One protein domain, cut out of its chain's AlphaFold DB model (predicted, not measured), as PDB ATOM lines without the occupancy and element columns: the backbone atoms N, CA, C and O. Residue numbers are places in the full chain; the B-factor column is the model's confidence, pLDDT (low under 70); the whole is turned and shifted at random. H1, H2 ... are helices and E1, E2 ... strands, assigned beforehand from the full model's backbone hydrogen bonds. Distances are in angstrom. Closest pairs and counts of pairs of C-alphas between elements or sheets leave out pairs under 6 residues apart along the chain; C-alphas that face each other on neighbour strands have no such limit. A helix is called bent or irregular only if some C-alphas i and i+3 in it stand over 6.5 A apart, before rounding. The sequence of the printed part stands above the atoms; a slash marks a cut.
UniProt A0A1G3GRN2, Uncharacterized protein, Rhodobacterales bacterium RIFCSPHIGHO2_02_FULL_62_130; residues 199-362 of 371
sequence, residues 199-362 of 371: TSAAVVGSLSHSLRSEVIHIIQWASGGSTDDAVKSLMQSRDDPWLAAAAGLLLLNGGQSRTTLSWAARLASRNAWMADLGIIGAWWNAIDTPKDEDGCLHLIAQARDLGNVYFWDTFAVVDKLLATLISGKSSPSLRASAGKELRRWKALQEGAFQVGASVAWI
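This is residues 199 to 362 of the 371 residues of an uncharacterized protein of Rhodobacterales bacterium RIFCSPHIGHO2_02_FULL_62_130 (UniProt A0A1G3GRN2). An up-and-down bundle of four helices, H6 to H9, each running against the one before it, stands beside a cluster of four more, H1 to H4, with H4 joining the two groups, H5 packed on H6, and a small strand hairpin, E1 and E2, at the end of the printed part. The printed part has 164 residues, with nine named helices and then two named strands, in a sheet of order E1 - E2, antiparallel; the class is mostly helix. The whole is compact, with a radius of gyration of the C-alphas of 15.1 A and spans of 46 by 40 by 29 A.

Start at H1, residues 199 to 209, which forms a hairpin with H2, residues 215 to 223; their closest C-alphas, of Thr 199 and Ala 222, are 4.9 A apart. H3, residues 227 to 235, touches H2, closest at C-alphas 223 and 230, 4.8 A. Next find H4, residues 241 to 253, the hub, touching five helices. It touches H1 at a steep tilt of 42 degrees, closest at C-alphas 204 and 246, 5.7 A. H5, residues 261 to 270, forms a hairpin with H6, residues 275 to 287, closest at C-alphas 268 and 278, 4.8 A. H4 touches H6 with residues 245 to 249 alone, closest at C-alphas 245 and 277, 5.6 A. H7, residues 293 to 306, runs opposite ways to H6 at a shallow tilt of 0 degrees, closest at C-alphas 275 and 303, 4.5 A. H8, residues 313 to 327, and H7 only just touch, with 3 pairs of C-alphas within 8 A, closest at C-alphas 293 and 325, 7.2 A. H9, residues 332 to 349, touches H8 at a shallow tilt of 22 degrees, closest at C-alphas 326 and 335, 4.4 A. E1, residues 352 to 355, and E2, residues 358 to 362, form a hairpin, with N 353 and O 360 2.8 A apart, within hydrogen-bond range. E2 and H8 are near each other. Every O i to N i+4 pair is within hydrogen-bond range in H2, H3, H4, H6, H7, H8 and H9, against 5 of 7 in H1 and 4 of 6 in H5.

Find C-alpha 199 at (-10.369, 1.790, 146.469), where H1 begins. H4 is 18.3 A long, H6 18.7 A, H7 19.9 A, H8 21.3 A and H9 25.8 A. H5 is irregular, but only just: C-alphas 262 and 265 are 6.9 A apart. E2 ends at C-alpha 362, (-0.555, 5.391, 174.855).

The two farthest C-alphas, of Gly 224 and Pro 332, are 46.7 A apart. The printed part has no cut and no long link. Look for pLDDT under 70 at residues 227 to 231, 233 to 238 and 258 to 262.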
ATOM      1  N   THR A 199     -11.514   2.531 147.039       88.50
ATOM      2  CA  THR A 199     -10.369   1.790 146.469       88.50
ATOM      3  C   THR A 199      -9.170   1.829 147.396       88.50
ATOM      4  O   THR A 199      -8.624   0.792 147.763       88.50
ATOM      5  N   SER A 200      -8.799   3.028 147.835       90.75
ATOM      6  CA  SER A 200      -7.738   3.216 148.816       90.75
ATOM      7  C   SER A 200      -8.099   2.566 150.154       90.75
ATOM      8  O   SER A 200      -7.236   1.958 150.785       90.75
ATOM      9  N   ALA A 201      -9.363   2.659 150.583       91.44
ATOM     10  CA  ALA A 201      -9.843   2.064 151.827       91.44
ATOM     11  C   ALA A 201      -9.677   0.545 151.835       91.44
ATOM     12  O   ALA A 201      -9.199   0.006 152.828       91.44
ATOM     13  N   ALA A 202      -9.978  -0.123 150.721       90.88
ATOM     14  CA  ALA A 202      -9.738  -1.552 150.587       90.88
ATOM     15  C   ALA A 202      -8.250  -1.894 150.704       90.88
ATOM     16  O   ALA A 202      -7.914  -2.829 151.420       90.88
ATOM     17  N   VAL A 203      -7.347  -1.134 150.065       92.69
ATOM     18  CA  VAL A 203      -5.890  -1.365 150.176       92.69
ATOM     19  C   VAL A 203      -5.428  -1.246 151.627       92.69
ATOM     20  O   VAL A 203      -4.722  -2.120 152.122       92.69
ATOM     21  N   VAL A 204      -5.841  -0.184 152.323       95.25
ATOM     22  CA  VAL A 204      -5.428   0.061 153.712       95.25
ATOM     23  C   VAL A 204      -6.053  -0.951 154.669       95.25
ATOM     24  O   VAL A 204      -5.338  -1.524 155.483       95.25
ATOM     25  N   GLY A 205      -7.357  -1.215 154.567       92.88
ATOM     26  CA  GLY A 205      -8.041  -2.198 155.412       92.88
ATOM     27  C   GLY A 205      -7.515  -3.619 155.217       92.88
ATOM     28  O   GLY A 205      -7.388  -4.378 156.180       92.88
ATOM     29  N   SER A 206      -7.092  -3.951 153.995       94.19
ATOM     30  CA  SER A 206      -6.537  -5.264 153.663       94.19
ATOM     31  C   SER A 206      -5.257  -5.593 154.424       94.19
ATOM     32  O   SER A 206      -4.982  -6.777 154.607       94.19
ATOM     33  N   LEU A 207      -4.520  -4.602 154.937       94.56
ATOM     34  CA  LEU A 207      -3.391  -4.849 155.843       94.56
ATOM     35  C   LEU A 207      -3.817  -5.688 157.058       94.56
ATOM     36  O   LEU A 207      -3.121  -6.608 157.463       94.56
ATOM     37  N   SER A 208      -5.006  -5.429 157.606       92.25
ATOM     38  CA  SER A 208      -5.505  -6.133 158.795       92.25
ATOM     39  C   SER A 208      -6.444  -7.291 158.487       92.25
ATOM     40  O   SER A 208      -6.631  -8.161 159.337       92.25
ATOM     41  N   HIS A 209      -7.072  -7.294 157.311       91.31
ATOM     42  CA  HIS A 209      -8.201  -8.183 157.049       91.31
ATOM     43  C   HIS A 209      -7.987  -9.156 155.898       91.31
ATOM     44  O   HIS A 209      -8.726 -10.134 155.833       91.31
ATOM     45  N   SER A 210      -7.018  -8.933 155.003       91.88
ATOM     46  CA  SER A 210      -6.842  -9.781 153.818       91.88
ATOM     47  C   SER A 210      -6.046 -11.058 154.094       91.88
ATOM     48  O   SER A 210      -5.202 -11.128 154.986       91.88
ATOM     49  N   LEU A 211      -6.312 -12.084 153.289       92.12
ATOM     50  CA  LEU A 211      -5.462 -13.259 153.166       92.12
ATOM     51  C   LEU A 211      -4.346 -12.990 152.155       92.12
ATOM     52  O   LEU A 211      -4.490 -12.209 151.216       92.12
ATOM     53  N   ARG A 212      -3.237 -13.724 152.278       90.56
ATOM     54  CA  ARG A 212      -2.086 -13.580 151.374       90.56
ATOM     55  C   ARG A 212      -2.453 -13.753 149.891       90.56
ATOM     56  O   ARG A 212      -1.899 -13.055 149.046       90.56
ATOM     57  N   SER A 213      -3.367 -14.672 149.580       90.19
ATOM     58  CA  SER A 213      -3.845 -14.945 148.216       90.19
ATOM     59  C   SER A 213      -4.680 -13.809 147.616       90.19
ATOM     60  O   SER A 213      -4.801 -13.721 146.401       90.19
ATOM     61  N   GLU A 214      -5.230 -12.924 148.444       92.12
ATOM     62  CA  GLU A 214      -6.153 -11.860 148.030       92.12
ATOM     63  C   GLU A 214      -5.430 -10.577 147.605       92.12
ATOM     64  O   GLU A 214      -5.942  -9.795 146.803       92.12
ATOM     65  N   VAL A 215      -4.215 -10.373 148.121       90.38
ATOM     66  CA  VAL A 215      -3.444  -9.127 148.002       90.38
ATOM     67  C   VAL A 215      -3.308  -8.637 146.560       90.38
ATOM     68  O   VAL A 215      -3.541  -7.460 146.286       90.38
ATOM     69  N   ILE A 216      -2.935  -9.520 145.628       87.44
ATOM     70  CA  ILE A 216      -2.695  -9.119 144.233       87.44
ATOM     71  C   ILE A 216      -3.974  -8.600 143.579       87.44
ATOM     72  O   ILE A 216      -3.930  -7.573 142.905       87.44
ATOM     73  N   HIS A 217      -5.108  -9.254 143.824       88.69
ATOM     74  CA  HIS A 217      -6.380  -8.853 143.234       88.69
ATOM     75  C   HIS A 217      -6.844  -7.482 143.754       88.69
ATOM     76  O   HIS A 217      -7.316  -6.655 142.974       88.69
ATOM     77  N   ILE A 218      -6.631  -7.198 145.046       90.25
ATOM     78  CA  ILE A 218      -6.927  -5.884 145.644       90.25
ATOM     79  C   ILE A 218      -6.069  -4.789 145.011       90.25
ATOM     80  O   ILE A 218      -6.590  -3.735 144.647       90.25
ATOM     81  N   ILE A 219      -4.764  -5.030 144.862       87.69
ATOM     82  CA  ILE A 219      -3.825  -4.055 144.291       87.69
ATOM     83  C   ILE A 219      -4.137  -3.781 142.813       87.69
ATOM     84  O   ILE A 219      -4.212  -2.617 142.407       87.69
ATOM     85  N   GLN A 220      -4.372  -4.829 142.017       86.06
ATOM     86  CA  GLN A 220      -4.769  -4.707 140.609       86.06
ATOM     87  C   GLN A 220      -6.031  -3.857 140.464       86.06
ATOM     88  O   GLN A 220      -6.044  -2.875 139.723       86.06
ATOM     89  N   TRP A 221      -7.068  -4.160 141.243       86.44
ATOM     90  CA  TRP A 221      -8.298  -3.384 141.206       86.44
ATOM     91  C   TRP A 221      -8.117  -1.932 141.654       86.44
ATOM     92  O   TRP A 221      -8.585  -1.019 140.975       86.44
ATOM     93  N   ALA A 222      -7.434  -1.700 142.778       85.19
ATOM     94  CA  ALA A 222      -7.279  -0.362 143.348       85.19
ATOM     95  C   ALA A 222      -6.551   0.606 142.403       85.19
ATOM     96  O   ALA A 222      -6.763   1.815 142.472       85.19
ATOM     97  N   SER A 223      -5.714   0.072 141.519       79.12
ATOM     98  CA  SER A 223      -4.973   0.835 140.519       79.12
ATOM     99  C   SER A 223      -5.630   0.925 139.137       79.12
ATOM    100  O   SER A 223      -5.207   1.747 138.326       79.12
ATOM    101  N   GLY A 224      -6.623   0.075 138.853       76.12
ATOM    102  CA  GLY A 224      -7.268  -0.021 137.544       76.12
ATOM    103  C   GLY A 224      -6.390  -0.587 136.420       76.12
ATOM    104  O   GLY A 224      -6.668  -0.293 135.258       76.12
ATOM    105  N   GLY A 225      -5.337  -1.357 136.727       70.94
ATOM    106  CA  GLY A 225      -4.370  -1.830 135.728       70.94
ATOM    107  C   GLY A 225      -3.787  -3.224 135.980       70.94
ATOM    108  O   GLY A 225      -4.187  -3.942 136.899       70.94
ATOM    109  N   SER A 226      -2.825  -3.606 135.131       71.81
ATOM    110  CA  SER A 226      -2.015  -4.823 135.302       71.81
ATOM    111  C   SER A 226      -1.229  -4.773 136.620       71.81
ATOM    112  O   SER A 226      -1.020  -3.693 137.163       71.81
ATOM    113  N   THR A 227      -0.752  -5.909 137.150       66.69
ATOM    114  CA  THR A 227      -0.006  -5.934 138.430       66.69
ATOM    115  C   THR A 227       1.163  -4.947 138.451       66.69
ATOM    116  O   THR A 227       1.359  -4.249 139.442       66.69
ATOM    117  N   ASP A 228       1.922  -4.853 137.364       67.25
ATOM    118  CA  ASP A 228       3.117  -4.008 137.326       67.25
ATOM    119  C   ASP A 228       2.756  -2.523 137.206       67.25
ATOM    120  O   ASP A 228       3.342  -1.687 137.901       67.25
ATOM    121  N   ASP A 229       1.734  -2.187 136.412       66.00
ATOM    122  CA  ASP A 229       1.200  -0.822 136.330       66.00
ATOM    123  C   ASP A 229       0.547  -0.398 137.650       66.00
ATOM    124  O   ASP A 229       0.646   0.761 138.057       66.00
ATOM    125  N   ALA A 230      -0.061  -1.357 138.351       65.62
ATOM    126  CA  ALA A 230      -0.734  -1.160 139.619       65.62
ATOM    127  C   ALA A 230       0.222  -0.737 140.724       65.62
ATOM    128  O   ALA A 230       0.063   0.303 141.371       65.62
ATOM    129  N   VAL A 231       1.251  -1.563 140.883       67.50
ATOM    130  CA  VAL A 231       2.366  -1.367 141.799       67.50
ATOM    131  C   VAL A 231       3.057  -0.050 141.456       67.50
ATOM    132  O   VAL A 231       3.282   0.783 142.328       67.50
ATOM    133  N   LYS A 232       3.321   0.216 140.174       70.06
ATOM    134  CA  LYS A 232       3.967   1.459 139.753       70.06
ATOM    135  C   LYS A 232       3.119   2.695 140.063       70.06
ATOM    136  O   LYS A 232       3.650   3.651 140.616       70.06
ATOM    137  N   SER A 233       1.827   2.685 139.749       67.69
ATOM    138  CA  SER A 233       0.928   3.830 139.944       67.69
ATOM    139  C   SER A 233       0.747   4.174 141.426       67.69
ATOM    140  O   SER A 233       0.969   5.315 141.839       67.69
ATOM    141  N   LEU A 234       0.443   3.171 142.258       67.31
ATOM    142  CA  LEU A 234       0.214   3.377 143.690       67.31
ATOM    143  C   LEU A 234       1.492   3.791 144.420       67.31
ATOM    144  O   LEU A 234       1.444   4.593 145.350       67.31
ATOM    145  N   MET A 235       2.643   3.281 143.984       68.38
ATOM    146  CA  MET A 235       3.902   3.421 144.715       68.38
ATOM    147  C   MET A 235       4.803   4.515 144.140       68.38
ATOM    148  O   MET A 235       5.744   4.954 144.785       68.38
ATOM    149  N   GLN A 236       4.511   5.036 142.950       67.56
ATOM    150  CA  GLN A 236       5.135   6.265 142.448       67.56
ATOM    151  C   GLN A 236       4.286   7.506 142.720       67.56
ATOM    152  O   GLN A 236       4.696   8.608 142.344       67.56
ATOM    153  N   SER A 237       3.148   7.352 143.403       69.75
ATOM    154  CA  SER A 237       2.299   8.467 143.802       69.75
ATOM    155  C   SER A 237       3.042   9.383 144.773       69.75
ATOM    156  O   SER A 237       3.084   9.162 145.984       69.75
ATOM    157  N   ARG A 238       3.636  10.451 144.226       67.19
ATOM    158  CA  ARG A 238       4.183  11.565 145.014       67.19
ATOM    159  C   ARG A 238       3.091  12.190 145.873       67.19
ATOM    160  O   ARG A 238       3.363  12.650 146.978       67.19
ATOM    161  N   ASP A 239       1.876  12.203 145.345       78.62
ATOM    162  CA  ASP A 239       0.763  12.870 145.980       78.62
ATOM    163  C   ASP A 239       0.199  12.044 147.133       78.62
ATOM    164  O   ASP A 239      -0.439  12.624 147.995       78.62
ATOM    165  N   ASP A 240       0.434  10.734 147.243       87.94
ATOM    166  CA  ASP A 240      -0.075   9.944 148.372       87.94
ATOM    167  C   ASP A 240       0.947   8.943 148.940       87.94
ATOM    168  O   ASP A 240       0.835   7.734 148.718       87.94
ATOM    169  N   PRO A 241       1.937   9.425 149.723       90.00
ATOM    170  CA  PRO A 241       2.951   8.556 150.316       90.00
ATOM    171  C   PRO A 241       2.363   7.542 151.308       90.00
ATOM    172  O   PRO A 241       2.952   6.480 151.507       90.00
ATOM    173  N   TRP A 242       1.198   7.820 151.906       93.50
ATOM    174  CA  TRP A 242       0.548   6.879 152.819       93.50
ATOM    175  C   TRP A 242      -0.083   5.709 152.082       93.50
ATOM    176  O   TRP A 242       0.070   4.572 152.521       93.50
ATOM    177  N   LEU A 243      -0.767   5.970 150.966       92.62
ATOM    178  CA  LEU A 243      -1.307   4.897 150.136       92.62
ATOM    179  C   LEU A 243      -0.178   4.056 149.525       92.62
ATOM    180  O   LEU A 243      -0.274   2.830 149.518       92.62
ATOM    181  N   ALA A 244       0.916   4.697 149.100       90.88
ATOM    182  CA  ALA A 244       2.115   4.008 148.625       90.88
ATOM    183  C   ALA A 244       2.720   3.089 149.701       90.88
ATOM    184  O   ALA A 244       3.054   1.937 149.420       90.88
ATOM    185  N   ALA A 245       2.826   3.575 150.942       93.38
ATOM    186  CA  ALA A 245       3.309   2.785 152.070       93.38
ATOM    187  C   ALA A 245       2.377   1.607 152.391       93.38
ATOM    188  O   ALA A 245       2.852   0.482 152.531       93.38
ATOM    189  N   ALA A 246       1.060   1.834 152.440       94.50
ATOM    190  CA  ALA A 246       0.081   0.774 152.676       94.50
ATOM    191  C   ALA A 246       0.148  -0.311 151.593       94.50
ATOM    192  O   ALA A 246       0.239  -1.492 151.912       94.50
ATOM    193  N   ALA A 247       0.196   0.077 150.315       91.81
ATOM    194  CA  ALA A 247       0.375  -0.864 149.213       91.81
ATOM    195  C   ALA A 247       1.697  -1.644 149.336       91.81
ATOM    196  O   ALA A 247       1.734  -2.843 149.071       91.81
ATOM    197  N   GLY A 248       2.778  -0.985 149.771       90.56
ATOM    198  CA  GLY A 248       4.086  -1.618 149.959       90.56
ATOM    199  C   GLY A 248       4.079  -2.671 151.041       90.56
ATOM    200  O   GLY A 248       4.463  -3.808 150.780       90.56
ATOM    201  N   LEU A 249       3.576  -2.325 152.221       93.19
ATOM    202  CA  LEU A 249       3.411  -3.279 153.313       93.19
ATOM    203  C   LEU A 249       2.511  -4.448 152.895       93.19
ATOM    204  O   LEU A 249       2.863  -5.603 153.135       93.19
ATOM    205  N   LEU A 250       1.412  -4.166 152.189       91.75
ATOM    206  CA  LEU A 250       0.487  -5.195 151.726       91.75
ATOM    207  C   LEU A 250       1.168  -6.181 150.766       91.75
ATOM    208  O   LEU A 250       1.034  -7.390 150.936       91.75
ATOM    209  N   LEU A 251       1.956  -5.698 149.800       89.69
ATOM    210  CA  LEU A 251       2.715  -6.554 148.876       89.69
ATOM    211  C   LEU A 251       3.787  -7.382 149.592       89.69
ATOM    212  O   LEU A 251       3.959  -8.563 149.275       89.69
ATOM    213  N   LEU A 252       4.481  -6.802 150.576       89.19
ATOM    214  CA  LEU A 252       5.457  -7.529 151.390       89.19
ATOM    215  C   LEU A 252       4.793  -8.667 152.179       89.19
ATOM    216  O   LEU A 252       5.306  -9.790 152.176       89.19
ATOM    217  N   ASN A 253       3.622  -8.414 152.767       85.12
ATOM    218  CA  ASN A 253       2.821  -9.422 153.470       85.12
ATOM    219  C   ASN A 253       2.220 -10.462 152.509       85.12
ATOM    220  O   ASN A 253       2.203 -11.657 152.812       85.12
ATOM    221  N   GLY A 254       1.866 -10.038 151.293       85.50
ATOM    222  CA  GLY A 254       1.530 -10.887 150.145       85.50
ATOM    223  C   GLY A 254       2.676 -11.808 149.694       85.50
ATOM    224  O   GLY A 254       2.466 -12.780 148.963       85.50
ATOM    225  N   GLY A 255       3.908 -11.533 150.133       83.81
ATOM    226  CA  GLY A 255       5.130 -12.198 149.682       83.81
ATOM    227  C   GLY A 255       5.517 -11.856 148.243       83.81
ATOM    228  O   GLY A 255       6.248 -12.612 147.609       83.81
ATOM    229  N   GLN A 256       5.042 -10.720 147.740       79.62
ATOM    230  CA  GLN A 256       5.315 -10.186 146.407       79.62
ATOM    231  C   GLN A 256       6.548  -9.282 146.453       79.62
ATOM    232  O   GLN A 256       6.543  -8.136 146.023       79.62
ATOM    233  N   SER A 257       7.635  -9.797 147.029       70.06
ATOM    234  CA  SER A 257       8.804  -8.985 147.361       70.06
ATOM    235  C   SER A 257       9.572  -8.490 146.140       70.06
ATOM    236  O   SER A 257      10.321  -7.540 146.279       70.06
ATOM    237  N   ARG A 258       9.429  -9.128 144.968       69.75
ATOM    238  CA  ARG A 258      10.161  -8.789 143.730       69.75
ATOM    239  C   ARG A 258       9.482  -7.731 142.859       69.75
ATOM    240  O   ARG A 258      10.092  -7.277 141.902       69.75
ATOM    241  N   THR A 259       8.249  -7.336 143.153       66.69
ATOM    242  CA  THR A 259       7.555  -6.297 142.374       66.69
ATOM    243  C   THR A 259       7.872  -4.887 142.895       66.69
ATOM    244  O   THR A 259       7.599  -3.894 142.226       66.69
ATOM    245  N   THR A 260       8.537  -4.757 144.051       61.38
ATOM    246  CA  THR A 260       8.673  -3.486 144.785       61.38
ATOM    247  C   THR A 260       9.962  -2.675 144.541       61.38
ATOM    248  O   THR A 260      10.275  -1.751 145.286       61.38
ATOM    249  N   LEU A 261      10.741  -3.016 143.515       63.44
ATOM    250  CA  LEU A 261      12.205  -2.911 143.587       63.44
ATOM    251  C   LEU A 261      12.816  -1.504 143.427       63.44
ATOM    252  O   LEU A 261      13.446  -1.001 144.346       63.44
ATOM    253  N   SER A 262      12.626  -0.788 142.319       66.50
ATOM    254  CA  SER A 262      13.442   0.424 142.061       66.50
ATOM    255  C   SER A 262      12.905   1.743 142.647       66.50
ATOM    256  O   SER A 262      13.543   2.799 142.549       66.50
ATOM    257  N   TRP A 263      11.701   1.744 143.214       73.50
ATOM    258  CA  TRP A 263      11.040   2.961 143.706       73.50
ATOM    259  C   TRP A 263      11.035   3.055 145.240       73.50
ATOM    260  O   TRP A 263      11.013   4.174 145.754       73.50
ATOM    261  N   ALA A 264      11.156   1.933 145.961       79.19
ATOM    262  CA  ALA A 264      11.130   1.882 147.425       79.19
ATOM    263  C   ALA A 264      12.199   2.782 148.062       79.19
ATOM    264  O   ALA A 264      11.877   3.635 148.888       79.19
ATOM    265  N   ALA A 265      13.450   2.684 147.601       80.00
ATOM    266  CA  ALA A 265      14.550   3.518 148.093       80.00
ATOM    267  C   ALA A 265      14.322   5.024 147.844       80.00
ATOM    268  O   ALA A 265      14.619   5.858 148.698       80.00
ATOM    269  N   ARG A 266      13.750   5.389 146.685       82.56
ATOM    270  CA  ARG A 266      13.439   6.790 146.345       82.56
ATOM    271  C   ARG A 266      12.278   7.342 147.169       82.56
ATOM    272  O   ARG A 266      12.304   8.513 147.531       82.56
ATOM    273  N   LEU A 267      11.259   6.532 147.453       82.88
ATOM    274  CA  LEU A 267      10.175   6.938 148.347       82.88
ATOM    275  C   LEU A 267      10.665   7.101 149.785       82.88
ATOM    276  O   LEU A 267      10.317   8.097 150.415       82.88
ATOM    277  N   ALA A 268      11.461   6.146 150.274       87.69
ATOM    278  CA  ALA A 268      12.016   6.153 151.621       87.69
ATOM    279  C   ALA A 268      12.873   7.401 151.864       87.69
ATOM    280  O   ALA A 268      12.670   8.098 152.853       87.69
ATOM    281  N   SER A 269      13.765   7.742 150.928       87.19
ATOM    282  CA  SER A 269      14.616   8.932 151.058       87.19
ATOM    283  C   SER A 269      13.821  10.238 151.026       87.19
ATOM    284  O   SER A 269      14.085  11.141 151.817       87.19
ATOM    285  N   ARG A 270      12.807  10.339 150.157       87.31
ATOM    286  CA  ARG A 270      11.942  11.528 150.052       87.31
ATOM    287  C   ARG A 270      11.011  11.708 151.249       87.31
ATOM    288  O   ARG A 270      10.656  12.832 151.577       87.31
ATOM    289  N   ASN A 271      10.613  10.611 151.885       89.75
ATOM    290  CA  ASN A 271       9.657  10.601 152.987       89.75
ATOM    291  C   ASN A 271      10.279   9.994 154.249       89.75
ATOM    292  O   ASN A 271       9.631   9.218 154.943       89.75
ATOM    293  N   ALA A 272      11.520  10.369 154.574       89.88
ATOM    294  CA  ALA A 272      12.245   9.837 155.735       89.88
ATOM    295  C   ALA A 272      11.528  10.075 157.083       89.88
ATOM    296  O   ALA A 272      11.822   9.422 158.081       89.88
ATOM    297  N   TRP A 273      10.553  10.991 157.119       90.38
ATOM    298  CA  TRP A 273       9.659  11.223 158.257       90.38
ATOM    299  C   TRP A 273       8.601  10.119 158.453       90.38
ATOM    300  O   TRP A 273       7.889  10.139 159.461       90.38
ATOM    301  N   MET A 274       8.467   9.171 157.522       93.62
ATOM    302  CA  MET A 274       7.544   8.035 157.572       93.62
ATOM    303  C   MET A 274       8.333   6.735 157.733       93.62
ATOM    304  O   MET A 274       9.014   6.287 156.810       93.62
ATOM    305  N   ALA A 275       8.225   6.114 158.908       96.31
ATOM    306  CA  ALA A 275       8.975   4.902 159.220       96.31
ATOM    307  C   ALA A 275       8.582   3.751 158.287       96.31
ATOM    308  O   ALA A 275       9.452   3.023 157.826       96.31
ATOM    309  N   ASP A 276       7.291   3.638 157.949       96.06
ATOM    310  CA  ASP A 276       6.743   2.580 157.093       96.06
ATOM    311  C   ASP A 276       7.488   2.494 155.743       96.06
ATOM    312  O   ASP A 276       7.905   1.417 155.319       96.06
ATOM    313  N   LEU A 277       7.751   3.641 155.099       93.56
ATOM    314  CA  LEU A 277       8.517   3.707 153.846       93.56
ATOM    315  C   LEU A 277      10.003   3.403 154.050       93.56
ATOM    316  O   LEU A 277      10.603   2.745 153.204       93.56
ATOM    317  N   GLY A 278      10.588   3.840 155.168       94.38
ATOM    318  CA  GLY A 278      11.955   3.474 155.545       94.38
ATOM    319  C   GLY A 278      12.134   1.961 155.682       94.38
ATOM    320  O   GLY A 278      13.102   1.408 155.167       94.38
ATOM    321  N   ILE A 279      11.158   1.274 156.285       95.88
ATOM    322  CA  ILE A 279      11.153  -0.187 156.426       95.88
ATOM    323  C   ILE A 279      10.952  -0.892 155.084       95.88
ATOM    324  O   ILE A 279      11.643  -1.871 154.806       95.88
ATOM    325  N   ILE A 280      10.084  -0.377 154.210       92.62
ATOM    326  CA  ILE A 280       9.956  -0.885 152.834       92.62
ATOM    327  C   ILE A 280      11.285  -0.723 152.069       92.62
ATOM    328  O   ILE A 280      11.715  -1.640 151.370       92.62
ATOM    329  N   GLY A 281      11.972   0.413 152.233       91.12
ATOM    330  CA  GLY A 281      13.306   0.646 151.669       91.12
ATOM    331  C   GLY A 281      14.371  -0.302 152.232       91.12
ATOM    332  O   GLY A 281      15.173  -0.843 151.476       91.12
ATOM    333  N   ALA A 282      14.348  -0.569 153.538       92.75
ATOM    334  CA  ALA A 282      15.245  -1.536 154.167       92.75
ATOM    335  C   ALA A 282      15.004  -2.963 153.657       92.75
ATOM    336  O   ALA A 282      15.958  -3.697 153.400       92.75
ATOM    337  N   TRP A 283      13.735  -3.345 153.474       90.75
ATOM    338  CA  TRP A 283      13.375  -4.625 152.872       90.75
ATOM    339  C   TRP A 283      13.953  -4.757 151.466       90.75
ATOM    340  O   TRP A 283      14.510  -5.799 151.131       90.75
ATOM    341  N   TRP A 284      13.848  -3.697 150.661       86.62
ATOM    342  CA  TRP A 284      14.438  -3.651 149.328       86.62
ATOM    343  C   TRP A 284      15.950  -3.916 149.360       86.62
ATOM    344  O   TRP A 284      16.402  -4.847 148.696       86.62
ATOM    345  N   ASN A 285      16.716  -3.212 150.199       86.31
ATOM    346  CA  ASN A 285      18.163  -3.446 150.323       86.31
ATOM    347  C   ASN A 285      18.512  -4.888 150.748       86.31
ATOM    348  O   ASN A 285      19.550  -5.417 150.356       86.31
ATOM    349  N   ALA A 286      17.643  -5.545 151.527       86.56
ATOM    350  CA  ALA A 286      17.853  -6.927 151.962       86.56
ATOM    351  C   ALA A 286      17.653  -7.970 150.845       86.56
ATOM    352  O   ALA A 286      18.172  -9.089 150.940       86.56
ATOM    353  N   ILE A 287      16.874  -7.637 149.811       85.38
ATOM    354  CA  ILE A 287      16.566  -8.539 148.690       85.38
ATOM    355  C   ILE A 287      17.294  -8.173 147.395       85.38
ATOM    356  O   ILE A 287      17.312  -9.000 146.480       85.38
ATOM    357  N   ASP A 288      17.867  -6.970 147.309       80.38
ATOM    358  CA  ASP A 288      18.664  -6.529 146.166       80.38
ATOM    359  C   ASP A 288      19.984  -7.319 146.054       80.38
ATOM    360  O   ASP A 288      20.394  -8.028 146.978       80.38
ATOM    361  N   THR A 289      20.619  -7.278 144.881       77.06
ATOM    362  CA  THR A 289      21.857  -8.019 144.596       77.06
ATOM    363  C   THR A 289      22.967  -7.074 144.116       77.06
ATOM    364  O   THR A 289      22.813  -6.476 143.053       77.06
ATOM    365  N   PRO A 290      24.116  -6.987 144.821       82.69
ATOM    366  CA  PRO A 290      24.469  -7.725 146.040       82.69
ATOM    367  C   PRO A 290      23.648  -7.276 147.256       82.69
ATOM    368  O   PRO A 290      23.238  -6.124 147.350       82.69
ATOM    369  N   LYS A 291      23.428  -8.201 148.199       83.69
ATOM    370  CA  LYS A 291      22.707  -7.900 149.440       83.69
ATOM    371  C   LYS A 291      23.524  -6.951 150.307       83.69
ATOM    372  O   LYS A 291      24.680  -7.249 150.604       83.69
ATOM    373  N   ASP A 292      22.896  -5.874 150.760       88.94
ATOM    374  CA  ASP A 292      23.493  -4.898 151.673       88.94
ATOM    375  C   ASP A 292      22.839  -5.002 153.061       88.94
ATOM    376  O   ASP A 292      21.867  -4.314 153.384       88.94
ATOM    377  N   GLU A 293      23.341  -5.933 153.876       91.88
ATOM    378  CA  GLU A 293      22.793  -6.214 155.207       91.88
ATOM    379  C   GLU A 293      23.081  -5.084 156.215       91.88
ATOM    380  O   GLU A 293      22.225  -4.770 157.047       91.88
ATOM    381  N   ASP A 294      24.247  -4.439 156.119       93.00
ATOM    382  CA  ASP A 294      24.605  -3.271 156.932       93.00
ATOM    383  C   ASP A 294      23.727  -2.063 156.574       93.00
ATOM    384  O   ASP A 294      23.164  -1.420 157.465       93.00
ATOM    385  N   GLY A 295      23.530  -1.789 155.279       91.75
ATOM    386  CA  GLY A 295      22.617  -0.747 154.812       91.75
ATOM    387  C   GLY A 295      21.161  -1.029 155.183       91.75
ATOM    388  O   GLY A 295      20.441  -0.111 155.578       91.75
ATOM    389  N   CYS A 296      20.729  -2.294 155.148       93.44
ATOM    390  CA  CYS A 296      19.417  -2.701 155.651       93.44
ATOM    391  C   CYS A 296      19.252  -2.346 157.139       93.44
ATOM    392  O   CYS A 296      18.293  -1.662 157.506       93.44
ATOM    393  N   LEU A 297      20.204  -2.741 157.997       96.62
ATOM    394  CA  LEU A 297      20.154  -2.421 159.427       96.62
ATOM    395  C   LEU A 297      20.190  -0.905 159.677       96.62
ATOM    396  O   LEU A 297      19.455  -0.407 160.534       96.62
ATOM    397  N   HIS A 298      21.006  -0.170 158.919       95.38
ATOM    398  CA  HIS A 298      21.075   1.287 158.996       95.38
ATOM    399  C   HIS A 298      19.721   1.939 158.690       95.38
ATOM    400  O   HIS A 298      19.262   2.780 159.463       95.38
ATOM    401  N   LEU A 299      19.048   1.516 157.615       94.56
ATOM    402  CA  LEU A 299      17.728   2.031 157.242       94.56
ATOM    403  C   LEU A 299      16.655   1.696 158.287       94.56
ATOM    404  O   LEU A 299      15.824   2.550 158.591       94.56
ATOM    405  N   ILE A 300      16.691   0.499 158.888       97.25
ATOM    406  CA  ILE A 300      15.772   0.126 159.980       97.25
ATOM    407  C   ILE A 300      15.964   1.050 161.190       97.25
ATOM    408  O   ILE A 300      14.985   1.552 161.750       97.25
ATOM    409  N   ALA A 301      17.214   1.305 161.584       97.12
ATOM    410  CA  ALA A 301      17.522   2.196 162.700       97.12
ATOM    411  C   ALA A 301      17.121   3.649 162.395       97.12
ATOM    412  O   ALA A 301      16.485   4.307 163.219       97.12
ATOM    413  N   GLN A 302      17.417   4.129 161.185       95.50
ATOM    414  CA  GLN A 302      17.037   5.464 160.730       95.50
ATOM    415  C   GLN A 302      15.512   5.648 160.712       95.50
ATOM    416  O   GLN A 302      15.015   6.681 161.167       95.50
ATOM    417  N   ALA A 303      14.763   4.645 160.242       96.12
ATOM    418  CA  ALA A 303      13.303   4.659 160.241       96.12
ATOM    419  C   ALA A 303      12.728   4.777 161.662       96.12
ATOM    420  O   ALA A 303      11.756   5.504 161.857       96.12
ATOM    421  N   ARG A 304      13.346   4.128 162.661       96.56
ATOM    422  CA  ARG A 304      12.959   4.258 164.078       96.56
ATOM    423  C   ARG A 304      13.217   5.661 164.623       96.56
ATOM    424  O   ARG A 304      12.397   6.186 165.371       96.56
ATOM    425  N   ASP A 305      14.376   6.234 164.306       93.25
ATOM    426  CA  ASP A 305      14.820   7.501 164.894       93.25
ATOM    427  C   ASP A 305      14.122   8.722 164.278       93.25
ATOM    428  O   ASP A 305      13.835   9.693 164.980       93.25
ATOM    429  N   LEU A 306      13.842   8.686 162.972       87.38
ATOM    430  CA  LEU A 306      13.316   9.835 162.223       87.38
ATOM    431  C   LEU A 306      11.841   9.688 161.838       87.38
ATOM    432  O   LEU A 306      11.137  10.691 161.659       87.38
ATOM    433  N   GLY A 307      11.384   8.448 161.685       88.12
ATOM    434  CA  GLY A 307      10.096   8.122 161.107       88.12
ATOM    435  C   GLY A 307       8.960   8.070 162.125       88.12
ATOM    436  O   GLY A 307       9.133   7.767 163.301       88.12
ATOM    437  N   ASN A 308       7.749   8.336 161.645       93.31
ATOM    438  CA  ASN A 308       6.511   8.038 162.358       93.31
ATOM    439  C   ASN A 308       5.927   6.757 161.761       93.31
ATOM    440  O   ASN A 308       5.865   6.647 160.536       93.31
ATOM    441  N   VAL A 309       5.512   5.815 162.607       96.88
ATOM    442  CA  VAL A 309       4.842   4.581 162.171       96.88
ATOM    443  C   VAL A 309       3.348   4.863 162.057       96.88
ATOM    444  O   VAL A 309       2.712   5.211 163.056       96.88
ATOM    445  N   TYR A 310       2.802   4.746 160.849       96.88
ATOM    446  CA  TYR A 310       1.371   4.919 160.604       96.88
ATOM    447  C   TYR A 310       0.630   3.586 160.638       96.88
ATOM    448  O   TYR A 310      -0.482   3.550 161.161       96.88
ATOM    449  N   PHE A 311       1.235   2.511 160.125       97.69
ATOM    450  CA  PHE A 311       0.573   1.221 159.941       97.69
ATOM    451  C   PHE A 311       1.138   0.137 160.858       97.69
ATOM    452  O   PHE A 311       2.349   0.030 161.051       97.69
ATOM    453  N   TRP A 312       0.248  -0.675 161.430       97.19
ATOM    454  CA  TRP A 312       0.614  -1.713 162.402       97.19
ATOM    455  C   TRP A 312       1.527  -2.784 161.800       97.19
ATOM    456  O   TRP A 312       2.499  -3.203 162.430       97.19
ATOM    457  N   ASP A 313       1.282  -3.144 160.541       95.88
ATOM    458  CA  ASP A 313       2.048  -4.150 159.802       95.88
ATOM    459  C   ASP A 313       3.542  -3.828 159.681       95.88
ATOM    460  O   ASP A 313       4.358  -4.737 159.522       95.88
ATOM    461  N   THR A 314       3.934  -2.559 159.825       97.25
ATOM    462  CA  THR A 314       5.344  -2.153 159.845       97.25
ATOM    463  C   THR A 314       6.132  -2.897 160.923       97.25
ATOM    464  O   THR A 314       7.251  -3.332 160.656       97.25
ATOM    465  N   PHE A 315       5.554  -3.126 162.109       97.44
ATOM    466  CA  PHE A 315       6.225  -3.882 163.173       97.44
ATOM    467  C   PHE A 315       6.499  -5.333 162.771       97.44
ATOM    468  O   PHE A 315       7.591  -5.839 163.016       97.44
ATOM    469  N   ALA A 316       5.550  -5.989 162.097       95.12
ATOM    470  CA  ALA A 316       5.722  -7.366 161.638       95.12
ATOM    471  C   ALA A 316       6.837  -7.482 160.583       95.12
ATOM    472  O   ALA A 316       7.643  -8.417 160.621       95.12
ATOM    473  N   VAL A 317       6.926  -6.511 159.666       95.00
ATOM    474  CA  VAL A 317       7.998  -6.457 158.661       95.00
ATOM    475  C   VAL A 317       9.359  -6.221 159.322       95.00
ATOM    476  O   VAL A 317      10.326  -6.908 158.982       95.00
ATOM    477  N   VAL A 318       9.440  -5.308 160.295       96.88
ATOM    478  CA  VAL A 318      10.664  -5.057 161.074       96.88
ATOM    479  C   VAL A 318      11.124  -6.306 161.814       96.88
ATOM    480  O   VAL A 318      12.292  -6.684 161.697       96.88
ATOM    481  N   ASP A 319      10.220  -6.967 162.542       96.88
ATOM    482  CA  ASP A 319      10.528  -8.185 163.291       96.88
ATOM    483  C   ASP A 319      11.092  -9.261 162.360       96.88
ATOM    484  O   ASP A 319      12.118  -9.873 162.665       96.88
ATOM    485  N   LYS A 320      10.491  -9.434 161.177       94.75
ATOM    486  CA  LYS A 320      10.964 -10.380 160.162       94.75
ATOM    487  C   LYS A 320      12.352 -10.023 159.627       94.75
ATOM    488  O   LYS A 320      13.201 -10.912 159.521       94.75
ATOM    489  N   LEU A 321      12.606  -8.753 159.299       94.69
ATOM    490  CA  LEU A 321      13.912  -8.300 158.807       94.69
ATOM    491  C   LEU A 321      15.005  -8.497 159.855       94.69
ATOM    492  O   LEU A 321      16.025  -9.126 159.577       94.69
ATOM    493  N   LEU A 322      14.779  -8.019 161.078       97.31
ATOM    494  CA  LEU A 322      15.764  -8.105 162.152       97.31
ATOM    495  C   LEU A 322      15.994  -9.554 162.593       97.31
ATOM    496  O   LEU A 322      17.142  -9.940 162.795       97.31
ATOM    497  N   ALA A 323      14.953 -10.390 162.671       96.25
ATOM    498  CA  ALA A 323      15.115 -11.821 162.938       96.25
ATOM    499  C   ALA A 323      15.944 -12.521 161.847       96.25
ATOM    500  O   ALA A 323      16.787 -13.372 162.149       96.25
ATOM    501  N   THR A 324      15.755 -12.134 160.582       94.31
ATOM    502  CA  THR A 324      16.558 -12.645 159.462       94.31
ATOM    503  C   THR A 324      18.022 -12.226 159.598       94.31
ATOM    504  O   THR A 324      18.900 -13.078 159.510       94.31
ATOM    505  N   LEU A 325      18.302 -10.955 159.905       94.94
ATOM    506  CA  LEU A 325      19.670 -10.467 160.134       94.94
ATOM    507  C   LEU A 325      20.347 -11.148 161.337       94.94
ATOM    508  O   LEU A 325      21.535 -11.444 161.292       94.94
ATOM    509  N   ILE A 326      19.601 -11.436 162.409       96.38
ATOM    510  CA  ILE A 326      20.119 -12.127 163.604       96.38
ATOM    511  C   ILE A 326      20.458 -13.594 163.306       96.38
ATOM    512  O   ILE A 326      21.457 -14.108 163.810       96.38
ATOM    513  N   SER A 327      19.623 -14.276 162.520       93.88
ATOM    514  CA  SER A 327      19.789 -15.700 162.185       93.88
ATOM    515  C   SER A 327      20.684 -15.953 160.965       93.88
ATOM    516  O   SER A 327      21.080 -17.093 160.723       93.88
ATOM    517  N   GLY A 328      21.009 -14.905 160.208       88.69
ATOM    518  CA  GLY A 328      21.815 -14.968 158.996       88.69
ATOM    519  C   GLY A 328      23.275 -15.375 159.224       88.69
ATOM    520  O   GLY A 328      23.758 -15.525 160.346       88.69
ATOM    521  N   LYS A 329      24.008 -15.533 158.115       86.19
ATOM    522  CA  LYS A 329      25.449 -15.867 158.106       86.19
ATOM    523  C   LYS A 329      26.358 -14.644 158.309       86.19
ATOM    524  O   LYS A 329      27.569 -14.742 158.137       86.19
ATOM    525  N   SER A 330      25.771 -13.504 158.648       85.94
ATOM    526  CA  SER A 330      26.436 -12.220 158.816       85.94
ATOM    527  C   SER A 330      27.428 -12.212 159.982       85.94
ATOM    528  O   SER A 330      27.442 -13.101 160.845       85.94
ATOM    529  N   SER A 331      28.248 -11.160 160.046       93.19
ATOM    530  CA  SER A 331      29.238 -11.001 161.114       93.19
ATOM    531  C   SER A 331      28.589 -11.045 162.514       93.19
ATOM    532  O   SER A 331      27.455 -10.586 162.698       93.19
ATOM    533  N   PRO A 332      29.281 -11.565 163.550       95.50
ATOM    534  CA  PRO A 332      28.770 -11.540 164.926       95.50
ATOM    535  C   PRO A 332      28.391 -10.131 165.413       95.50
ATOM    536  O   PRO A 332      27.424  -9.979 166.159       95.50
ATOM    537  N   SER A 333      29.115  -9.104 164.954       96.88
ATOM    538  CA  SER A 333      28.833  -7.696 165.261       96.88
ATOM    539  C   SER A 333      27.490  -7.235 164.685       96.88
ATOM    540  O   SER A 333      26.687  -6.626 165.402       96.88
ATOM    541  N   LEU A 334      27.203  -7.579 163.422       95.62
ATOM    542  CA  LEU A 334      25.928  -7.247 162.787       95.62
ATOM    543  C   LEU A 334      24.768  -7.937 163.507       95.62
ATOM    544  O   LEU A 334      23.795  -7.280 163.873       95.62
ATOM    545  N   ARG A 335      24.905  -9.235 163.807       97.25
ATOM    546  CA  ARG A 335      23.885 -10.003 164.543       97.25
ATOM    547  C   ARG A 335      23.593  -9.401 165.917       97.25
ATOM    548  O   ARG A 335      22.432  -9.238 166.293       97.25
ATOM    549  N   ALA A 336      24.633  -9.014 166.658       97.19
ATOM    550  CA  ALA A 336      24.480  -8.350 167.951       97.19
ATOM    551  C   ALA A 336      23.786  -6.981 167.828       97.19
ATOM    552  O   ALA A 336      22.959  -6.626 168.674       97.19
ATOM    553  N   SER A 337      24.096  -6.219 166.777       98.00
ATOM    554  CA  SER A 337      23.490  -4.910 166.509       98.00
ATOM    555  C   SER A 337      22.021  -5.034 166.103       98.00
ATOM    556  O   SER A 337      21.177  -4.354 166.685       98.00
ATOM    557  N   ALA A 338      21.684  -5.982 165.225       98.00
ATOM    558  CA  ALA A 338      20.305  -6.313 164.875       98.00
ATOM    559  C   ALA A 338      19.495  -6.769 166.103       98.00
ATOM    560  O   ALA A 338      18.371  -6.318 166.307       98.00
ATOM    561  N   GLY A 339      20.088  -7.574 166.995       98.12
ATOM    562  CA  GLY A 339      19.455  -7.976 168.257       98.12
ATOM    563  C   GLY A 339      19.206  -6.816 169.232       98.12
ATOM    564  O   GLY A 339      18.213  -6.806 169.964       98.12
ATOM    565  N   LYS A 340      20.083  -5.806 169.261       98.31
ATOM    566  CA  LYS A 340      19.840  -4.562 170.016       98.31
ATOM    567  C   LYS A 340      18.703  -3.755 169.398       98.31
ATOM    568  O   LYS A 340      17.839  -3.288 170.135       98.31
ATOM    569  N   GLU A 341      18.691  -3.625 168.078       98.50
ATOM    570  CA  GLU A 341      17.673  -2.857 167.367       98.50
ATOM    571  C   GLU A 341      16.284  -3.507 167.474       98.50
ATOM    572  O   GLU A 341      15.308  -2.810 167.738       98.50
ATOM    573  N   LEU A 342      16.198  -4.842 167.436       98.31
ATOM    574  CA  LEU A 342      14.945  -5.583 167.631       98.31
ATOM    575  C   LEU A 342      14.312  -5.276 168.990       98.31
ATOM    576  O   LEU A 342      13.114  -5.028 169.087       98.31
ATOM    577  N   ARG A 343      15.123  -5.224 170.052       97.94
ATOM    578  CA  ARG A 343      14.637  -4.862 171.392       97.94
ATOM    579  C   ARG A 343      14.081  -3.441 171.447       97.94
ATOM    580  O   ARG A 343      13.101  -3.210 172.144       97.94
ATOM    581  N   ARG A 344      14.676  -2.497 170.711       97.56
ATOM    582  CA  ARG A 344      14.186  -1.111 170.648       97.56
ATOM    583  C   ARG A 344      12.842  -1.023 169.935       97.56
ATOM    584  O   ARG A 344      11.962  -0.318 170.417       97.56
ATOM    585  N   TRP A 345      12.670  -1.753 168.836       97.56
ATOM    586  CA  TRP A 345      11.395  -1.824 168.121       97.56
ATOM    587  C   TRP A 345      10.296  -2.514 168.927       97.56
ATOM    588  O   TRP A 345       9.176  -2.015 168.953       97.56
ATOM    589  N   LYS A 346      10.615  -3.581 169.668       96.69
ATOM    590  CA  LYS A 346       9.658  -4.210 170.590       96.69
ATOM    591  C   LYS A 346       9.245  -3.279 171.728       96.69
ATOM    592  O   LYS A 346       8.056  -3.098 171.955       96.69
ATOM    593  N   ALA A 347      10.203  -2.606 172.369       94.31
ATOM    594  CA  ALA A 347       9.909  -1.611 173.404       94.31
ATOM    595  C   ALA A 347       9.080  -0.429 172.866       94.31
ATOM    596  O   ALA A 347       8.274   0.157 173.591       94.31
ATOM    597  N   LEU A 348       9.280  -0.071 171.595       93.12
ATOM    598  CA  LEU A 348       8.443   0.891 170.896       93.12
ATOM    599  C   LEU A 348       7.014   0.327 170.730       93.12
ATOM    600  O   LEU A 348       6.067   0.961 171.185       93.12
ATOM    601  N   GLN A 349       6.853  -0.878 170.175       95.12
ATOM    602  CA  GLN A 349       5.552  -1.530 169.967       95.12
ATOM    603  C   GLN A 349       4.752  -1.741 171.265       95.12
ATOM    604  O   GLN A 349       3.540  -1.563 171.260       95.12
ATOM    605  N   GLU A 350       5.404  -2.048 172.391       92.12
ATOM    606  CA  GLU A 350       4.764  -2.200 173.713       92.12
ATOM    607  C   GLU A 350       3.997  -0.946 174.173       92.12
ATOM    608  O   GLU A 350       3.071  -1.031 174.978       92.12
ATOM    609  N   GLY A 351       4.377   0.240 173.684       89.75
ATOM    610  CA  GLY A 351       3.678   1.499 173.958       89.75
ATOM    611  C   GLY A 351       2.490   1.776 173.031       89.75
ATOM    612  O   GLY A 351       1.883   2.849 173.133       89.75
ATOM    613  N   ALA A 352       2.189   0.857 172.116       93.94
ATOM    614  CA  ALA A 352       1.225   1.028 171.047       93.94
ATOM    615  C   ALA A 352       0.128  -0.043 171.060       93.94
ATOM    616  O   ALA A 352       0.282  -1.130 171.608       93.94
ATOM    617  N   PHE A 353      -0.992   0.273 170.420       94.25
ATOM    618  CA  PHE A 353      -2.077  -0.657 170.140       94.25
ATOM    619  C   PHE A 353      -2.626  -0.418 168.732       94.25
ATOM    620  O   PHE A 353      -2.491   0.668 168.159       94.25
ATOM    621  N   GLN A 354      -3.230  -1.456 168.171       94.88
ATOM    622  CA  GLN A 354      -3.765  -1.443 166.819       94.88
ATOM    623  C   GLN A 354      -5.156  -0.791 166.779       94.88
ATOM    624  O   GLN A 354      -6.002  -1.059 167.631       94.88
ATOM    625  N   VAL A 355      -5.397   0.054 165.773       92.19
ATOM    626  CA  VAL A 355      -6.692   0.694 165.489       92.19
ATOM    627  C   VAL A 355      -6.988   0.542 163.998       92.19
ATOM    628  O   VAL A 355      -6.497   1.321 163.174       92.19
ATOM    629  N   GLY A 356      -7.751  -0.492 163.638       91.38
ATOM    630  CA  GLY A 356      -7.828  -0.955 162.249       91.38
ATOM    631  C   GLY A 356      -6.431  -1.300 161.724       91.38
ATOM    632  O   GLY A 356      -5.678  -2.006 162.389       91.38
ATOM    633  N   ALA A 357      -6.042  -0.735 160.582       94.75
ATOM    634  CA  ALA A 357      -4.682  -0.883 160.051       94.75
ATOM    635  C   ALA A 357      -3.649   0.065 160.691       94.75
ATOM    636  O   ALA A 357      -2.449  -0.073 160.450       94.75
ATOM    637  N   SER A 358      -4.089   1.061 161.467       96.38
ATOM    638  CA  SER A 358      -3.227   2.118 162.002       96.38
ATOM    639  C   SER A 358      -2.664   1.815 163.393       96.38
ATOM    640  O   SER A 358      -3.168   0.962 164.124       96.38
ATOM    641  N   VAL A 359      -1.631   2.571 163.778       96.25
ATOM    642  CA  VAL A 359      -0.995   2.498 165.104       96.25
ATOM    643  C   VAL A 359      -1.429   3.657 165.997       96.25
ATOM    644  O   VAL A 359      -1.176   4.821 165.682       96.25
ATOM    645  N   ALA A 360      -2.003   3.346 167.155       95.06
ATOM    646  CA  ALA A 360      -2.227   4.304 168.228       95.06
ATOM    647  C   ALA A 360      -1.243   4.079 169.383       95.06
ATOM    648  O   ALA A 360      -0.785   2.971 169.630       95.06
ATOM    649  N   TRP A 361      -0.924   5.144 170.108       95.06
ATOM    650  CA  TRP A 361       0.131   5.190 171.114       95.06
ATOM    651  C   TRP A 361      -0.417   5.701 172.435       95.06
ATOM    652  O   TRP A 361      -0.960   6.811 172.494       95.06
ATOM    653  N   ILE A 362      -0.202   4.946 173.509       91.12
ATOM    654  CA  ILE A 362      -0.555   5.391 174.855       91.12
ATOM    655  C   ILE A 362       0.505   6.389 175.310       91.12
ATOM    656  O   ILE A 362       1.698   6.090 175.392       91.12
TER     657      ILE A 362